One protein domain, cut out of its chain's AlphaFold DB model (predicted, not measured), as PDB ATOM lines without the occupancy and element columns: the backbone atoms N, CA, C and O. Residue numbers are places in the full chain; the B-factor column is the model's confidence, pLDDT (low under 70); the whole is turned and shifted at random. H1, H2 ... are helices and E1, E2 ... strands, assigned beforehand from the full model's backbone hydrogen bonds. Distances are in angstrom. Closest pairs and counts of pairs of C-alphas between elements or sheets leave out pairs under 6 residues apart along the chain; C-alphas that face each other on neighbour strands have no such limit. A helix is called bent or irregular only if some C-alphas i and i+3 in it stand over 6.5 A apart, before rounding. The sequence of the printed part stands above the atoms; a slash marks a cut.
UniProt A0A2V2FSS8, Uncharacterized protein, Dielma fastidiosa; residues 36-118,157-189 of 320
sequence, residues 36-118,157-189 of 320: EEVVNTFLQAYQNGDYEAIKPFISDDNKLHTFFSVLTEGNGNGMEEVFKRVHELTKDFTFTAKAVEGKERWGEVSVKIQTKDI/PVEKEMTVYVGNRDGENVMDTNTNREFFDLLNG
ATOM      1  N   GLU A  36     184.481 172.350 187.055       92.19
ATOM      2  CA  GLU A  36     183.687 173.499 187.486       92.19
ATOM      3  C   GLU A  36     183.162 173.315 188.915       92.19
ATOM      4  O   GLU A  36     183.273 174.232 189.731       92.19
ATOM      5  N   GLU A  37     182.622 172.141 189.250       92.44
ATOM      6  CA  GLU A  37     182.140 171.840 190.601       92.44
ATOM      7  C   GLU A  37     183.279 171.800 191.623       92.44
ATOM      8  O   GLU A  37     183.089 172.269 192.745       92.44
ATOM      9  N   VAL A  38     184.467 171.316 191.246       92.62
ATOM     10  CA  VAL A  38     185.668 171.341 192.095       92.62
ATOM     11  C   VAL A  38     186.032 172.778 192.459       92.62
ATOM     12  O   VAL A  38     186.133 173.101 193.645       92.62
ATOM     13  N   VAL A  39     186.164 173.665 191.468       95.12
ATOM     14  CA  VAL A  39     186.521 175.072 191.715       95.12
ATOM     15  C   VAL A  39     185.429 175.787 192.511       95.12
ATOM     16  O   VAL A  39     185.738 176.493 193.470       95.12
ATOM     17  N   ASN A  40     184.151 175.590 192.172       96.00
ATOM     18  CA  ASN A  40     183.045 176.207 192.910       96.00
ATOM     19  C   ASN A  40     182.995 175.729 194.370       96.00
ATOM     20  O   ASN A  40     182.836 176.552 195.272       96.00
ATOM     21  N   THR A  41     183.170 174.427 194.612       95.06
ATOM     22  CA  THR A  41     183.186 173.851 195.966       95.06
ATOM     23  C   THR A  41     184.356 174.405 196.772       95.06
ATOM     24  O   THR A  41     184.164 174.846 197.904       95.06
ATOM     25  N   PHE A  42     185.553 174.450 196.182       95.81
ATOM     26  CA  PHE A  42     186.734 175.025 196.818       95.81
ATOM     27  C   PHE A  42     186.526 176.502 197.189       95.81
ATOM     28  O   PHE A  42     186.816 176.898 198.318       95.81
ATOM     29  N   LEU A  43     185.998 177.320 196.271       96.62
ATOM     30  CA  LEU A  43     185.781 178.748 196.515       96.62
ATOM     31  C   LEU A  43     184.762 178.969 197.637       96.62
ATOM     32  O   LEU A  43     185.025 179.752 198.543       96.62
ATOM     33  N   GLN A  44     183.653 178.228 197.641       96.31
ATOM     34  CA  GLN A  44     182.661 178.285 198.722       96.31
ATOM     35  C   GLN A  44     183.246 177.834 200.068       96.31
ATOM     36  O   GLN A  44     182.988 178.458 201.096       96.31
ATOM     37  N   ALA A  45     184.062 176.778 200.073       95.44
ATOM     38  CA  ALA A  45     184.747 176.318 201.275       95.44
ATOM     39  C   ALA A  45     185.721 177.377 201.815       95.44
ATOM     40  O   ALA A  45     185.735 177.629 203.019       95.44
ATOM     41  N   TYR A  46     186.454 178.073 200.935       95.31
ATOM     42  CA  TYR A  46     187.291 179.210 201.323       95.31
ATOM     43  C   TYR A  46     186.468 180.323 201.971       95.31
ATOM     44  O   TYR A  46     186.845 180.781 203.044       95.31
ATOM     45  N   GLN A  47     185.335 180.734 201.387       93.88
ATOM     46  CA  GLN A  47     184.469 181.770 201.978       93.88
ATOM     47  C   GLN A  47     184.003 181.399 203.398       93.88
ATOM     48  O   GLN A  47     183.916 182.255 204.279       93.88
ATOM     49  N   ASN A  48     183.750 180.108 203.633       91.56
ATOM     50  CA  ASN A  48     183.306 179.575 204.922       91.56
ATOM     51  C   ASN A  48     184.445 179.310 205.921       91.56
ATOM     52  O   ASN A  48     184.167 178.980 207.074       91.56
ATOM     53  N   GLY A  49     185.707 179.417 205.496       91.50
ATOM     54  CA  GLY A  49     186.857 179.000 206.297       91.50
ATOM     55  C   GLY A  49     186.909 177.488 206.562       91.50
ATOM     56  O   GLY A  49     187.498 177.058 207.553       91.50
ATOM     57  N   ASP A  50     186.275 176.673 205.711       94.12
ATOM     58  CA  ASP A  50     186.172 175.218 205.871       94.12
ATOM     59  C   ASP A  50     187.389 174.510 205.262       94.12
ATOM     60  O   ASP A  50     187.400 174.084 204.105       94.12
ATOM     61  N   TYR A  51     188.446 174.390 206.063       94.25
ATOM     62  CA  TYR A  51     189.690 173.767 205.628       94.25
ATOM     63  C   TYR A  51     189.544 172.288 205.243       94.25
ATOM     64  O   TYR A  51     190.182 171.847 204.287       94.25
ATOM     65  N   GLU A  52     188.695 171.517 205.927       94.75
ATOM     66  CA  GLU A  52     188.515 170.094 205.611       94.75
ATOM     67  C   GLU A  52     187.830 169.899 204.251       94.75
ATOM     68  O   GLU A  52     188.125 168.930 203.551       94.75
ATOM     69  N   ALA A  53     186.980 170.844 203.834       93.12
ATOM     70  CA  ALA A  53     186.419 170.876 202.485       93.12
ATOM     71  C   ALA A  53     187.405 171.401 201.423       93.12
ATOM     72  O   ALA A  53     187.304 171.012 200.262       93.12
ATOM     73  N   ILE A  54     188.378 172.239 201.794       93.62
ATOM     74  CA  ILE A  54     189.429 172.750 200.891       93.62
ATOM     75  C   ILE A  54     190.505 171.696 200.610       93.62
ATOM     76  O   ILE A  54     190.931 171.519 199.468       93.62
ATOM     77  N   LYS A  55     190.958 171.014 201.664       92.62
ATOM     78  CA  LYS A  55     192.130 170.131 201.677       92.62
ATOM     79  C   LYS A  55     192.179 169.097 200.540       92.62
ATOM     80  O   LYS A  55     193.263 168.908 200.004       92.62
ATOM     81  N   PRO A  56     191.074 168.445 200.124       91.69
ATOM     82  CA  PRO A  56     191.111 167.465 199.039       91.69
ATOM     83  C   PRO A  56     191.430 168.044 197.653       91.69
ATOM     84  O   PRO A  56     191.726 167.270 196.749       91.69
ATOM     85  N   PHE A  57     191.320 169.364 197.468       92.81
ATOM     86  CA  PHE A  57     191.416 170.024 196.162       92.81
ATOM     87  C   PHE A  57     192.726 170.788 195.950       92.81
ATOM     88  O   PHE A  57     192.908 171.403 194.902       92.81
ATOM     89  N   ILE A  58     193.636 170.773 196.923       92.62
ATOM     90  CA  ILE A  58     194.945 171.430 196.842       92.62
ATOM     91  C   ILE A  58     196.058 170.412 197.068       92.62
ATOM     92  O   ILE A  58     195.862 169.391 197.718       92.62
ATOM     93  N   SER A  59     197.215 170.683 196.481       91.25
ATOM     94  CA  SER A  59     198.417 169.850 196.597       91.25
ATOM     95  C   SER A  59     199.041 169.981 197.988       91.25
ATOM     96  O   SER A  59     198.967 171.046 198.594       91.25
ATOM     97  N   ASP A  60     199.704 168.928 198.475       89.06
ATOM     98  CA  ASP A  60     200.277 168.874 199.834       89.06
ATOM     99  C   ASP A  60     201.295 169.997 200.132       89.06
ATOM    100  O   ASP A  60     201.504 170.377 201.288       89.06
ATOM    101  N   ASP A  61     201.952 170.531 199.097       90.00
ATOM    102  CA  ASP A  61     202.916 171.632 199.200       90.00
ATOM    103  C   ASP A  61     202.256 173.022 199.265       90.00
ATOM    104  O   ASP A  61     202.937 174.037 199.447       90.00
ATOM    105  N   ASN A  62     200.928 173.086 199.149       93.19
ATOM    106  CA  ASN A  62     200.199 174.335 199.098       93.19
ATOM    107  C   ASN A  62     200.224 175.058 200.450       93.19
ATOM    108  O   ASN A  62     199.872 174.520 201.504       93.19
ATOM    109  N   LYS A  63     200.568 176.348 200.428       94.38
ATOM    110  CA  LYS A  63     200.673 177.155 201.650       94.38
ATOM    111  C   LYS A  63     199.337 177.366 202.366       94.38
ATOM    112  O   LYS A  63     199.349 177.695 203.554       94.38
ATOM    113  N   LEU A  64     198.200 177.135 201.702       94.94
ATOM    114  CA  LEU A  64     196.886 177.181 202.342       94.94
ATOM    115  C   LEU A  64     196.764 176.172 203.492       94.94
ATOM    116  O   LEU A  64     196.101 176.482 204.476       94.94
ATOM    117  N   HIS A  65     197.471 175.035 203.445       94.50
ATOM    118  CA  HIS A  65     197.537 174.113 204.584       94.50
ATOM    119  C   HIS A  65     198.066 174.798 205.848       94.50
ATOM    120  O   HIS A  65     197.516 174.636 206.933       94.50
ATOM    121  N   THR A  66     199.121 175.605 205.703       93.94
ATOM    122  CA  THR A  66     199.684 176.374 206.822       93.94
ATOM    123  C   THR A  66     198.763 177.522 207.210       93.94
ATOM    124  O   THR A  66     198.513 177.721 208.393       93.94
ATOM    125  N   PHE A  67     198.227 178.246 206.225       95.12
ATOM    126  CA  PHE A  67     197.312 179.358 206.470       95.12
ATOM    127  C   PHE A  67     196.125 178.942 207.341       95.12
ATOM    128  O   PHE A  67     195.884 179.548 208.381       95.12
ATOM    129  N   PHE A  68     195.435 177.863 206.968       94.25
ATOM    130  CA  PHE A  68     194.291 177.377 207.729       94.25
ATOM    131  C   PHE A  68     194.679 176.727 209.057       94.25
ATOM    132  O   PHE A  68     193.963 176.931 210.031       94.25
ATOM    133  N   SER A  69     195.824 176.037 209.147       93.12
ATOM    134  CA  SER A  69     196.314 175.513 210.432       93.12
ATOM    135  C   SER A  69     196.546 176.636 211.453       93.12
ATOM    136  O   SER A  69     196.117 176.510 212.597       93.12
ATOM    137  N   VAL A  70     197.110 177.786 211.050       93.75
ATOM    138  CA  VAL A  70     197.237 178.957 211.942       93.75
ATOM    139  C   VAL A  70     195.868 179.465 212.394       93.75
ATOM    140  O   VAL A  70     195.688 179.741 213.579       93.75
ATOM    141  N   LEU A  71     194.897 179.555 211.480       92.38
ATOM    142  CA  LEU A  71     193.542 180.016 211.803       92.38
ATOM    143  C   LEU A  71     192.821 179.095 212.794       92.38
ATOM    144  O   LEU A  71     192.078 179.582 213.645       92.38
ATOM    145  N   THR A  72     193.012 177.778 212.683       89.94
ATOM    146  CA  THR A  72     192.296 176.794 213.504       89.94
ATOM    147  C   THR A  72     193.016 176.450 214.803       89.94
ATOM    148  O   THR A  72     192.366 176.239 215.823       89.94
ATOM    149  N   GLU A  73     194.344 176.363 214.773       89.94
ATOM    150  CA  GLU A  73     195.160 175.886 215.896       89.94
ATOM    151  C   GLU A  73     195.822 177.024 216.682       89.94
ATOM    152  O   GLU A  73     196.235 176.807 217.818       89.94
ATOM    153  N   GLY A  74     195.925 178.232 216.110       87.06
ATOM    154  CA  GLY A  74     196.536 179.389 216.772       87.06
ATOM    155  C   GLY A  74     198.062 179.322 216.893       87.06
ATOM    156  O   GLY A  74     198.634 180.006 217.734       87.06
ATOM    157  N   ASN A  75     198.728 178.505 216.074       83.38
ATOM    158  CA  ASN A  75     200.184 178.319 216.089       83.38
ATOM    159  C   ASN A  75     200.882 179.217 215.048       83.38
ATOM    160  O   ASN A  75     201.604 178.723 214.185       83.38
ATOM    161  N   GLY A  76     200.630 180.528 215.078       85.19
ATOM    162  CA  GLY A  76     201.174 181.510 214.128       85.19
ATOM    163  C   GLY A  76     202.468 182.189 214.582       85.19
ATOM    164  O   GLY A  76     203.034 182.972 213.819       85.19
ATOM    165  N   ASN A  77     202.931 181.913 215.805       90.56
ATOM    166  CA  ASN A  77     204.082 182.571 216.425       90.56
ATOM    167  C   ASN A  77     203.922 184.105 216.425       90.56
ATOM    168  O   ASN A  77     204.732 184.837 215.852       90.56
ATOM    169  N   GLY A  78     202.808 184.583 216.989       92.44
ATOM    170  CA  GLY A  78     202.483 186.009 217.110       92.44
ATOM    171  C   GLY A  78     201.854 186.637 215.860       92.44
ATOM    172  O   GLY A  78     201.538 187.826 215.874       92.44
ATOM    173  N   MET A  79     201.655 185.860 214.789       94.88
ATOM    174  CA  MET A  79     201.019 186.303 213.539       94.88
ATOM    175  C   MET A  79     199.533 185.933 213.427       94.88
ATOM    176  O   MET A  79     198.912 186.200 212.401       94.88
ATOM    177  N   GLU A  80     198.931 185.329 214.450       95.00
ATOM    178  CA  GLU A  80     197.579 184.760 214.391       95.00
ATOM    179  C   GLU A  80     196.528 185.801 213.972       95.00
ATOM    180  O   GLU A  80     195.702 185.537 213.094       95.00
ATOM    181  N   GLU A  81     196.594 187.012 214.538       95.88
ATOM    182  CA  GLU A  81     195.645 188.082 214.203       95.88
ATOM    183  C   GLU A  81     195.839 188.600 212.771       95.88
ATOM    184  O   GLU A  81     194.859 188.935 212.111       95.88
ATOM    185  N   VAL A  82     197.070 188.597 212.241       96.44
ATOM    186  CA  VAL A  82     197.338 188.952 210.836       96.44
ATOM    187  C   VAL A  82     196.643 187.956 209.912       96.44
ATOM    188  O   VAL A  82     195.896 188.363 209.026       96.44
ATOM    189  N   PHE A  83     196.822 186.652 210.146       95.75
ATOM    190  CA  PHE A  83     196.199 185.600 209.333       95.75
ATOM    191  C   PHE A  83     194.673 185.688 209.389       95.75
ATOM    192  O   PHE A  83     194.000 185.627 208.356       95.75
ATOM    193  N   LYS A  84     194.126 185.886 210.592       95.25
ATOM    194  CA  LYS A  84     192.690 186.065 210.801       95.25
ATOM    195  C   LYS A  84     192.164 187.284 210.051       95.25
ATOM    196  O   LYS A  84     191.164 187.168 209.346       95.25
ATOM    197  N   ARG A  85     192.852 188.425 210.137       95.31
ATOM    198  CA  ARG A  85     192.437 189.659 209.466       95.31
ATOM    199  C   ARG A  85     192.518 189.551 207.944       95.31
ATOM    200  O   ARG A  85     191.613 190.034 207.269       95.31
ATOM    201  N   VAL A  86     193.546 188.884 207.411       95.19
ATOM    202  CA  VAL A  86     193.636 188.547 205.980       95.19
ATOM    203  C   VAL A  86     192.401 187.758 205.562       95.19
ATOM    204  O   VAL A  86     191.699 188.180 204.651       95.19
ATOM    205  N   HIS A  87     192.086 186.662 206.261       94.62
ATOM    206  CA  HIS A  87     190.938 185.829 205.913       94.62
ATOM    207  C   HIS A  87     189.611 186.593 206.016       94.62
ATOM    208  O   HIS A  87     188.796 186.520 205.104       94.62
ATOM    209  N   GLU A  88     189.393 187.363 207.084       93.44
ATOM    210  CA  GLU A  88     188.195 188.198 207.234       93.44
ATOM    211  C   GLU A  88     188.005 189.175 206.074       93.44
ATOM    212  O   GLU A  88     186.872 189.419 205.666       93.44
ATOM    213  N   LEU A  89     189.098 189.738 205.559       92.44
ATOM    214  CA  LEU A  89     189.054 190.734 204.501       92.44
ATOM    215  C   LEU A  89     188.911 190.117 203.105       92.44
ATOM    216  O   LEU A  89     188.331 190.749 202.221       92.44
ATOM    217  N   THR A  90     189.427 188.902 202.904       92.44
ATOM    218  CA  THR A  90     189.425 188.238 201.595       92.44
ATOM    219  C   THR A  90     188.353 187.173 201.439       92.44
ATOM    220  O   THR A  90     188.125 186.761 200.311       92.44
ATOM    221  N   LYS A  91     187.666 186.726 202.502       91.44
ATOM    222  CA  LYS A  91     186.629 185.679 202.415       91.44
ATOM    223  C   LYS A  91     185.344 186.128 201.723       91.44
ATOM    224  O   LYS A  91     184.691 185.307 201.098       91.44
ATOM    225  N   ASP A  92     184.988 187.408 201.789       88.69
ATOM    226  CA  ASP A  92     183.737 187.930 201.218       88.69
ATOM    227  C   ASP A  92     183.922 188.369 199.749       88.69
ATOM    228  O   ASP A  92     183.369 189.372 199.292       88.69
ATOM    229  N   PHE A  93     184.741 187.629 198.996       92.94
ATOM    230  CA  PHE A  93     184.988 187.870 197.576       92.94
ATOM    231  C   PHE A  93     183.776 187.479 196.720       92.94
ATOM    232  O   PHE A  93     182.987 186.605 197.085       92.94
ATOM    233  N   THR A  94     183.643 188.090 195.542       95.19
ATOM    234  CA  THR A  94     182.671 187.642 194.531       95.19
ATOM    235  C   THR A  94     183.384 186.868 193.438       95.19
ATOM    236  O   THR A  94     184.538 187.162 193.119       95.19
ATOM    237  N   PHE A  95     182.725 185.860 192.868       96.56
ATOM    238  CA  PHE A  95     183.331 185.066 191.809       96.56
ATOM    239  C   PHE A  95     182.320 184.495 190.814       96.56
ATOM    240  O   PHE A  95     181.139 184.322 191.112       96.56
ATOM    241  N   THR A  96     182.824 184.152 189.633       96.69
ATOM    242  CA  THR A  96     182.194 183.210 188.706       96.69
ATOM    243  C   THR A  96     183.242 182.209 188.253       96.69
ATOM    244  O   THR A  96     184.303 182.629 187.797       96.69
ATOM    245  N   ALA A  97     182.940 180.918 188.333       95.81
ATOM    246  CA  ALA A  97     183.784 179.844 187.819       95.81
ATOM    247  C   ALA A  97     182.979 179.035 186.800       95.81
ATOM    248  O   ALA A  97     181.875 178.594 187.118       95.81
ATOM    249  N   LYS A  98     183.494 178.905 185.574       94.62
ATOM    250  CA  LYS A  98     182.825 178.194 184.476       94.62
ATOM    251  C   LYS A  98     183.808 177.337 183.703       94.62
ATOM    252  O   LYS A  98     184.892 177.816 183.363       94.62
ATOM    253  N   ALA A  99     183.415 176.113 183.375       88.69
ATOM    254  CA  ALA A  99     184.173 175.278 182.455       88.69
ATOM    255  C   ALA A  99     184.379 175.997 181.110       88.69
ATOM    256  O   ALA A  99     183.499 176.712 180.616       88.69
ATOM    257  N   VAL A 100     185.553 175.806 180.509       88.56
ATOM    258  CA  VAL A 100     185.854 176.338 179.179       88.56
ATOM    259  C   VAL A 100     185.438 175.312 178.122       88.56
ATOM    260  O   VAL A 100     185.988 174.213 178.066       88.56
ATOM    261  N   GLU A 101     184.475 175.682 177.270       86.81
ATOM    262  CA  GLU A 101     183.933 174.800 176.225       86.81
ATOM    263  C   GLU A 101     185.048 174.236 175.327       86.81
ATOM    264  O   GLU A 101     185.858 174.976 174.760       86.81
ATOM    265  N   GLY A 102     185.088 172.908 175.190       83.00
ATOM    266  CA  GLY A 102     186.070 172.201 174.366       83.00
ATOM    267  C   GLY A 102     187.450 172.042 175.014       83.00
ATOM    268  O   GLY A 102     188.386 171.577 174.351       83.00
ATOM    269  N   LYS A 103     187.606 172.430 176.287       84.62
ATOM    270  CA  LYS A 103     188.841 172.282 177.070       84.62
ATOM    271  C   LYS A 103     188.687 171.374 178.293       84.62
ATOM    272  O   LYS A 103     189.597 171.313 179.112       84.62
ATOM    273  N   GLU A 104     187.617 170.589 178.361       80.69
ATOM    274  CA  GLU A 104     187.298 169.688 179.478       80.69
ATOM    275  C   GLU A 104     188.420 168.666 179.714       80.69
ATOM    276  O   GLU A 104     188.795 168.367 180.837       80.69
ATOM    277  N   ARG A 105     189.062 168.191 178.640       78.06
ATOM    278  CA  ARG A 105     190.218 167.282 178.737       78.06
ATOM    279  C   ARG A 105     191.428 167.890 179.475       78.06
ATOM    280  O   ARG A 105     192.320 167.146 179.878       78.06
ATOM    281  N   TRP A 106     191.499 169.214 179.572       80.25
ATOM    282  CA  TRP A 106     192.613 169.956 180.164       80.25
ATOM    283  C   TRP A 106     192.301 170.489 181.562       80.25
ATOM    284  O   TRP A 106     193.172 171.119 182.155       80.25
ATOM    285  N   GLY A 107     191.082 170.266 182.065       86.19
ATOM    286  CA  GLY A 107     190.682 170.752 183.379       86.19
ATOM    287  C   GLY A 107     190.556 172.271 183.477       86.19
ATOM    288  O   GLY A 107     190.707 172.824 184.562       86.19
ATOM    289  N   GLU A 108     190.373 172.970 182.351       92.12
ATOM    290  CA  GLU A 108     190.372 174.436 182.312       92.12
ATOM    291  C   GLU A 108     189.032 175.018 182.789       92.12
ATOM    292  O   GLU A 108     187.982 174.829 182.166       92.12
ATOM    293  N   VAL A 109     189.100 175.817 183.850       94.75
ATOM    294  CA  VAL A 109     187.987 176.589 184.407       94.75
ATOM    295  C   VAL A 109     188.330 178.073 184.313       94.75
ATOM    296  O   VAL A 109     189.346 178.518 184.845       94.75
ATOM    297  N   SER A 110     187.491 178.864 183.642       96.75
ATOM    298  CA  SER A 110     187.616 180.324 183.674       96.75
ATOM    299  C   SER A 110     187.046 180.839 184.988       96.75
ATOM    300  O   SER A 110     185.867 180.629 185.289       96.75
ATOM    301  N   VAL A 111     187.890 181.508 185.768       97.69
ATOM    302  CA  VAL A 111     187.536 182.105 187.048       97.69
ATOM    303  C   VAL A 111     187.681 183.609 186.948       97.69
ATOM    304  O   VAL A 111     188.770 184.135 186.727       97.69
ATOM    305  N   LYS A 112     186.574 184.304 187.184       97.31
ATOM    306  CA  LYS A 112     186.562 185.732 187.473       97.31
ATOM    307  C   LYS A 112     186.370 185.907 188.969       97.31
ATOM    308  O   LYS A 112     185.394 185.387 189.501       97.31
ATOM    309  N   ILE A 113     187.264 186.630 189.631       96.31
ATOM    310  CA  ILE A 113     187.214 186.885 191.072       96.31
ATOM    311  C   ILE A 113     187.425 188.371 191.358       96.31
ATOM    312  O   ILE A 113     188.276 189.020 190.748       96.31
ATOM    313  N   GLN A 114     186.647 188.900 192.298       95.12
ATOM    314  CA  GLN A 114     186.823 190.230 192.862       95.12
ATOM    315  C   GLN A 114     187.058 190.109 194.368       95.12
ATOM    316  O   GLN A 114     186.174 189.666 195.102       95.12
ATOM    317  N   THR A 115     188.240 190.521 194.814       93.06
ATOM    318  CA  THR A 115     188.716 190.423 196.203       93.06
ATOM    319  C   THR A 115     189.477 191.698 196.585       93.06
ATOM    320  O   THR A 115     189.289 192.740 195.956       93.06
ATOM    321  N   LYS A 116     190.302 191.650 197.630       92.12
ATOM    322  CA  LYS A 116     191.141 192.746 198.120       92.12
ATOM    323  C   LYS A 116     192.615 192.471 197.836       92.12
ATOM    324  O   LYS A 116     193.056 191.352 198.055       92.12
ATOM    325  N   ASP A 117     193.372 193.472 197.387       90.31
ATOM    326  CA  ASP A 117     194.834 193.393 197.263       90.31
ATOM    327  C   ASP A 117     195.504 193.966 198.517       90.31
ATOM    328  O   ASP A 117     195.433 195.163 198.794       90.31
ATOM    329  N   ILE A 118     196.122 193.079 199.291       90.50
ATOM    330  CA  ILE A 118     196.843 193.372 200.530       90.50
ATOM    331  C   ILE A 118     198.335 193.558 200.232       90.50
ATOM    332  O   ILE A 118     198.988 194.420 200.822       90.50
ATOM    333  N   PRO A 157     189.979 197.065 196.438       91.44
ATOM    334  CA  PRO A 157     189.385 196.032 195.604       91.44
ATOM    335  C   PRO A 157     190.210 195.771 194.340       91.44
ATOM    336  O   PRO A 157     190.610 196.703 193.644       91.44
ATOM    337  N   VAL A 158     190.366 194.500 193.991       91.94
ATOM    338  CA  VAL A 158     190.968 194.044 192.738       91.94
ATOM    339  C   VAL A 158     190.037 193.042 192.067       91.94
ATOM    340  O   VAL A 158     189.419 192.213 192.734       91.94
ATOM    341  N   GLU A 159     189.919 193.124 190.744       94.19
ATOM    342  CA  GLU A 159     189.177 192.168 189.920       94.19
ATOM    343  C   GLU A 159     190.130 191.536 188.906       94.19
ATOM    344  O   GLU A 159     190.909 192.240 188.257       94.19
ATOM    345  N   LYS A 160     190.064 190.212 188.758       95.12
ATOM    346  CA  LYS A 160     190.863 189.478 187.779       95.12
ATOM    347  C   LYS A 160     190.073 188.334 187.169       95.12
ATOM    348  O   LYS A 160     189.261 187.703 187.841       95.12
ATOM    349  N   GLU A 161     190.343 188.069 185.900       96.00
ATOM    350  CA  GLU A 161     189.900 186.868 185.198       96.00
ATOM    351  C   GLU A 161     191.132 186.038 184.840       96.00
ATOM    352  O   GLU A 161     192.130 186.580 184.359       96.00
ATOM    353  N   MET A 162     191.088 184.741 185.129       95.62
ATOM    354  CA  MET A 162     192.195 183.815 184.912       95.62
ATOM    355  C   MET A 162     191.695 182.396 184.672       95.62
ATOM    356  O   MET A 162     190.558 182.055 184.991       95.62
ATOM    357  N   THR A 163     192.569 181.555 184.132       95.25
ATOM    358  CA  THR A 163     192.308 180.123 183.986       95.25
ATOM    359  C   THR A 163     192.853 179.377 185.199       95.25
ATOM    360  O   THR A 163     194.034 179.498 185.520       95.25
ATOM    361  N   VAL A 164     191.987 178.602 185.846       95.31
ATOM    362  CA  VAL A 164     192.331 177.625 186.881       95.31
ATOM    363  C   VAL A 164     192.317 176.241 186.250       95.31
ATOM    364  O   VAL A 164     191.452 175.935 185.430       95.31
ATOM    365  N   TYR A 165     193.283 175.416 186.628       92.12
ATOM    366  CA  TYR A 165     193.457 174.062 186.125       92.12
ATOM    367  C   TYR A 165     193.153 173.057 187.231       92.12
ATOM    368  O   TYR A 165     193.837 173.034 188.261       92.12
ATOM    369  N   VAL A 166     192.141 172.226 187.001       89.69
ATOM    370  CA  VAL A 166     191.771 171.104 187.863       89.69
ATOM    371  C   VAL A 166     192.322 169.812 187.272       89.69
ATOM    372  O   VAL A 166     192.088 169.487 186.115       89.69
ATOM    373  N   GLY A 167     193.054 169.053 188.081       77.12
ATOM    374  CA  GLY A 167     193.517 167.720 187.715       77.12
ATOM    375  C   GLY A 167     194.973 167.631 187.239       77.12
ATOM    376  O   GLY A 167     195.493 168.473 186.513       77.12
ATOM    377  N   ASN A 168     195.577 166.500 187.636       58.91
ATOM    378  CA  ASN A 168     196.845 165.881 187.221       58.91
ATOM    379  C   ASN A 168     198.191 166.512 187.654       58.91
ATOM    380  O   ASN A 168     198.804 167.300 186.938       58.91
ATOM    381  N   ARG A 169     198.718 165.947 188.750       48.84
ATOM    382  CA  ARG A 169     200.026 165.250 188.882       48.84
ATOM    383  C   ARG A 169     200.025 164.392 190.161       48.84
ATOM    384  O   ARG A 169     200.628 163.321 190.179       48.84
ATOM    385  N   ASP A 170     199.243 164.821 191.156       56.97
ATOM    386  CA  ASP A 170     199.162 164.234 192.502       56.97
ATOM    387  C   ASP A 170     197.818 163.527 192.813       56.97
ATOM    388  O   ASP A 170     197.642 162.979 193.898       56.97
ATOM    389  N   GLY A 171     196.865 163.492 191.867       60.25
ATOM    390  CA  GLY A 171     195.566 162.812 192.006       60.25
ATOM    391  C   GLY A 171     194.488 163.297 191.021       60.25
ATOM    392  O   GLY A 171     194.711 164.249 190.266       60.25
ATOM    393  N   GLU A 172     193.324 162.636 191.027       68.00
ATOM    394  CA  GLU A 172     192.096 163.117 190.365       68.00
ATOM    395  C   GLU A 172     191.525 164.293 191.189       68.00
ATOM    396  O   GLU A 172     191.394 164.184 192.407       68.00
ATOM    397  N   ASN A 173     191.221 165.423 190.538       79.12
ATOM    398  CA  ASN A 173     190.594 166.628 191.119       79.12
ATOM    399  C   ASN A 173     191.439 167.495 192.080       79.12
ATOM    400  O   ASN A 173     190.889 168.181 192.940       79.12
ATOM    401  N   VAL A 174     192.765 167.525 191.915       87.69
ATOM    402  CA  VAL A 174     193.663 168.431 192.664       87.69
ATOM    403  C   VAL A 174     194.075 169.629 191.804       87.69
ATOM    404  O   VAL A 174     194.439 169.463 190.641       87.69
ATOM    405  N   MET A 175     194.066 170.830 192.385       91.62
ATOM    406  CA  MET A 175     194.700 172.022 191.826       91.62
ATOM    407  C   MET A 175     196.170 172.077 192.272       91.62
ATOM    408  O   MET A 175     196.481 172.292 193.447       91.62
ATOM    409  N   ASP A 176     197.087 171.876 191.325       90.44
ATOM    410  CA  ASP A 176     198.536 171.973 191.556       90.44
ATOM    411  C   ASP A 176     198.941 173.399 191.972       90.44
ATOM    412  O   ASP A 176     198.527 174.382 191.345       90.44
ATOM    413  N   THR A 177     199.762 173.508 193.021       90.81
ATOM    414  CA  THR A 177     200.214 174.773 193.615       90.81
ATOM    415  C   THR A 177     200.939 175.653 192.610       90.81
ATOM    416  O   THR A 177     200.713 176.861 192.580       90.81
ATOM    417  N   ASN A 178     201.807 175.080 191.775       89.75
ATOM    418  CA  ASN A 178     202.636 175.856 190.853       89.75
ATOM    419  C   ASN A 178     201.832 176.356 189.653       89.75
ATOM    420  O   ASN A 178     201.975 177.511 189.248       89.75
ATOM    421  N   THR A 179     200.970 175.498 189.118       90.69
ATOM    422  CA  THR A 179     200.103 175.780 187.972       90.69
ATOM    423  C   THR A 179     199.057 176.832 188.326       90.69
ATOM    424  O   THR A 179     198.804 177.736 187.535       90.69
ATOM    425  N   ASN A 180     198.509 176.770 189.542       94.00
ATOM    426  CA  ASN A 180     197.457 177.670 190.020       94.00
ATOM    427  C   ASN A 180     197.971 178.724 191.016       94.00
ATOM    428  O   ASN A 180     197.196 179.304 191.775       94.00
ATOM    429  N   ARG A 181     199.280 178.999 191.033       93.12
ATOM    430  CA  ARG A 181     199.914 179.876 192.032       93.12
ATOM    431  C   ARG A 181     199.280 181.263 192.103       93.12
ATOM    432  O   ARG A 181     199.083 181.792 193.189       93.12
ATOM    433  N   GLU A 182     198.978 181.843 190.948       93.94
ATOM    434  CA  GLU A 182     198.358 183.166 190.846       93.94
ATOM    435  C   GLU A 182     196.925 183.182 191.393       93.94
ATOM    436  O   GLU A 182     196.520 184.156 192.023       93.94
ATOM    437  N   PHE A 183     196.180 182.093 191.196       95.62
ATOM    438  CA  PHE A 183     194.836 181.930 191.741       95.62
ATOM    439  C   PHE A 183     194.860 181.874 193.266       95.62
ATOM    440  O   PHE A 183     194.125 182.617 193.915       95.62
ATOM    441  N   PHE A 184     195.744 181.050 193.838       95.25
ATOM    442  CA  PHE A 184     195.918 180.998 195.288       95.25
ATOM    443  C   PHE A 184     196.362 182.348 195.837       95.25
ATOM    444  O   PHE A 184     195.722 182.866 196.740       95.25
ATOM    445  N   ASP A 185     197.369 182.976 195.233       94.06
ATOM    446  CA  ASP A 185     197.833 184.293 195.658       94.06
ATOM    447  C   ASP A 185     196.713 185.337 195.693       94.06
ATOM    448  O   ASP A 185     196.507 186.001 196.711       94.06
ATOM    449  N   LEU A 186     195.917 185.409 194.626       93.19
ATOM    450  CA  LEU A 186     194.792 186.328 194.535       93.19
ATOM    451  C   LEU A 186     193.727 186.064 195.608       93.19
ATOM    452  O   LEU A 186     193.221 187.017 196.196       93.19
ATOM    453  N   LEU A 187     193.414 184.803 195.923       92.75
ATOM    454  CA  LEU A 187     192.447 184.458 196.978       92.75
ATOM    455  C   LEU A 187     192.843 185.006 198.348       92.75
ATOM    456  O   LEU A 187     191.984 185.427 199.119       92.75
ATOM    457  N   ASN A 188     194.142 185.032 198.644       91.56
ATOM    458  CA  ASN A 188     194.685 185.581 199.885       91.56
ATOM    459  C   ASN A 188     195.017 187.078 199.788       91.56
ATOM    460  O   ASN A 188     195.713 187.595 200.662       91.56
ATOM    461  N   GLY A 189     194.606 187.763 198.719       91.56
ATOM    462  CA  GLY A 189     194.949 189.164 198.483       91.56
ATOM    463  C   GLY A 189     196.450 189.419 198.356       91.56
ATOM    464  O   GLY A 189     196.943 190.464 198.769       91.56
TER     465      GLY A 189
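This is residues 36 to 118 and 157 to 189 of the 320 residues of an uncharacterized protein of Dielma fastidiosa (UniProt A0A2V2FSS8). A three-stranded sheet, with E2 and E3 bent, has H1 and H5 over one face, while H2 and H3 lead away from H1 and H4 returns to graze the sheet. The printed part has 116 residues, with five named helices and three named strands in the order H1 H2 H3 H4 E1 E2 E3 H5. The antiparallel sheet runs E1, E2, E3; the class is mixed, helices and strands. The whole is compact, radius of gyration of the C-alphas 13.9 A, and only just elongated, spanning 47 by 31 by 21 A.

H1, residues 36 to 48, begins at C-alpha 36 (183.687, 173.499, 187.486) and is 18.5 A long. H2 is residues 51 to 57, H3 64 to 73 and H4 80 to 90, 15.6 A. E1 is residues 94 to 99, E2 108 to 117, 24.6 A, and E3 157 to 165, 24.3 A. H5, residues 181 to 187, ends at C-alpha 187 (192.447, 184.458, 196.978).

E1 and E2 form an antiparallel hairpin, with N 96 and O 112 at 2.9 A. E2 and E3 are antiparallel, with N 111 and O 162 at 2.8 A. E2 bends by 64 degrees at residue 114. H1 and H5 are on the same face of the sheet, in two layers, helices on one face of a sheet. H1 touches H2, closest C-alphas Phe 42 and Ile 54, 5.4 A. H3 touches H4, closest C-alphas Leu 71 and Lys 84, 6.2 A. Every O i to N i+4 pair is within hydrogen-bond range in H1, H3, H4 and H5; H2 has 1 of 3, and 2 of 4 O i to N i+3 pairs.

Residues 119 to 156 are not printed; C-alphas 118 and 157 are 9.3 A apart. The link E3 to H5 is long. Residues 168 to 172 have pLDDT under 70.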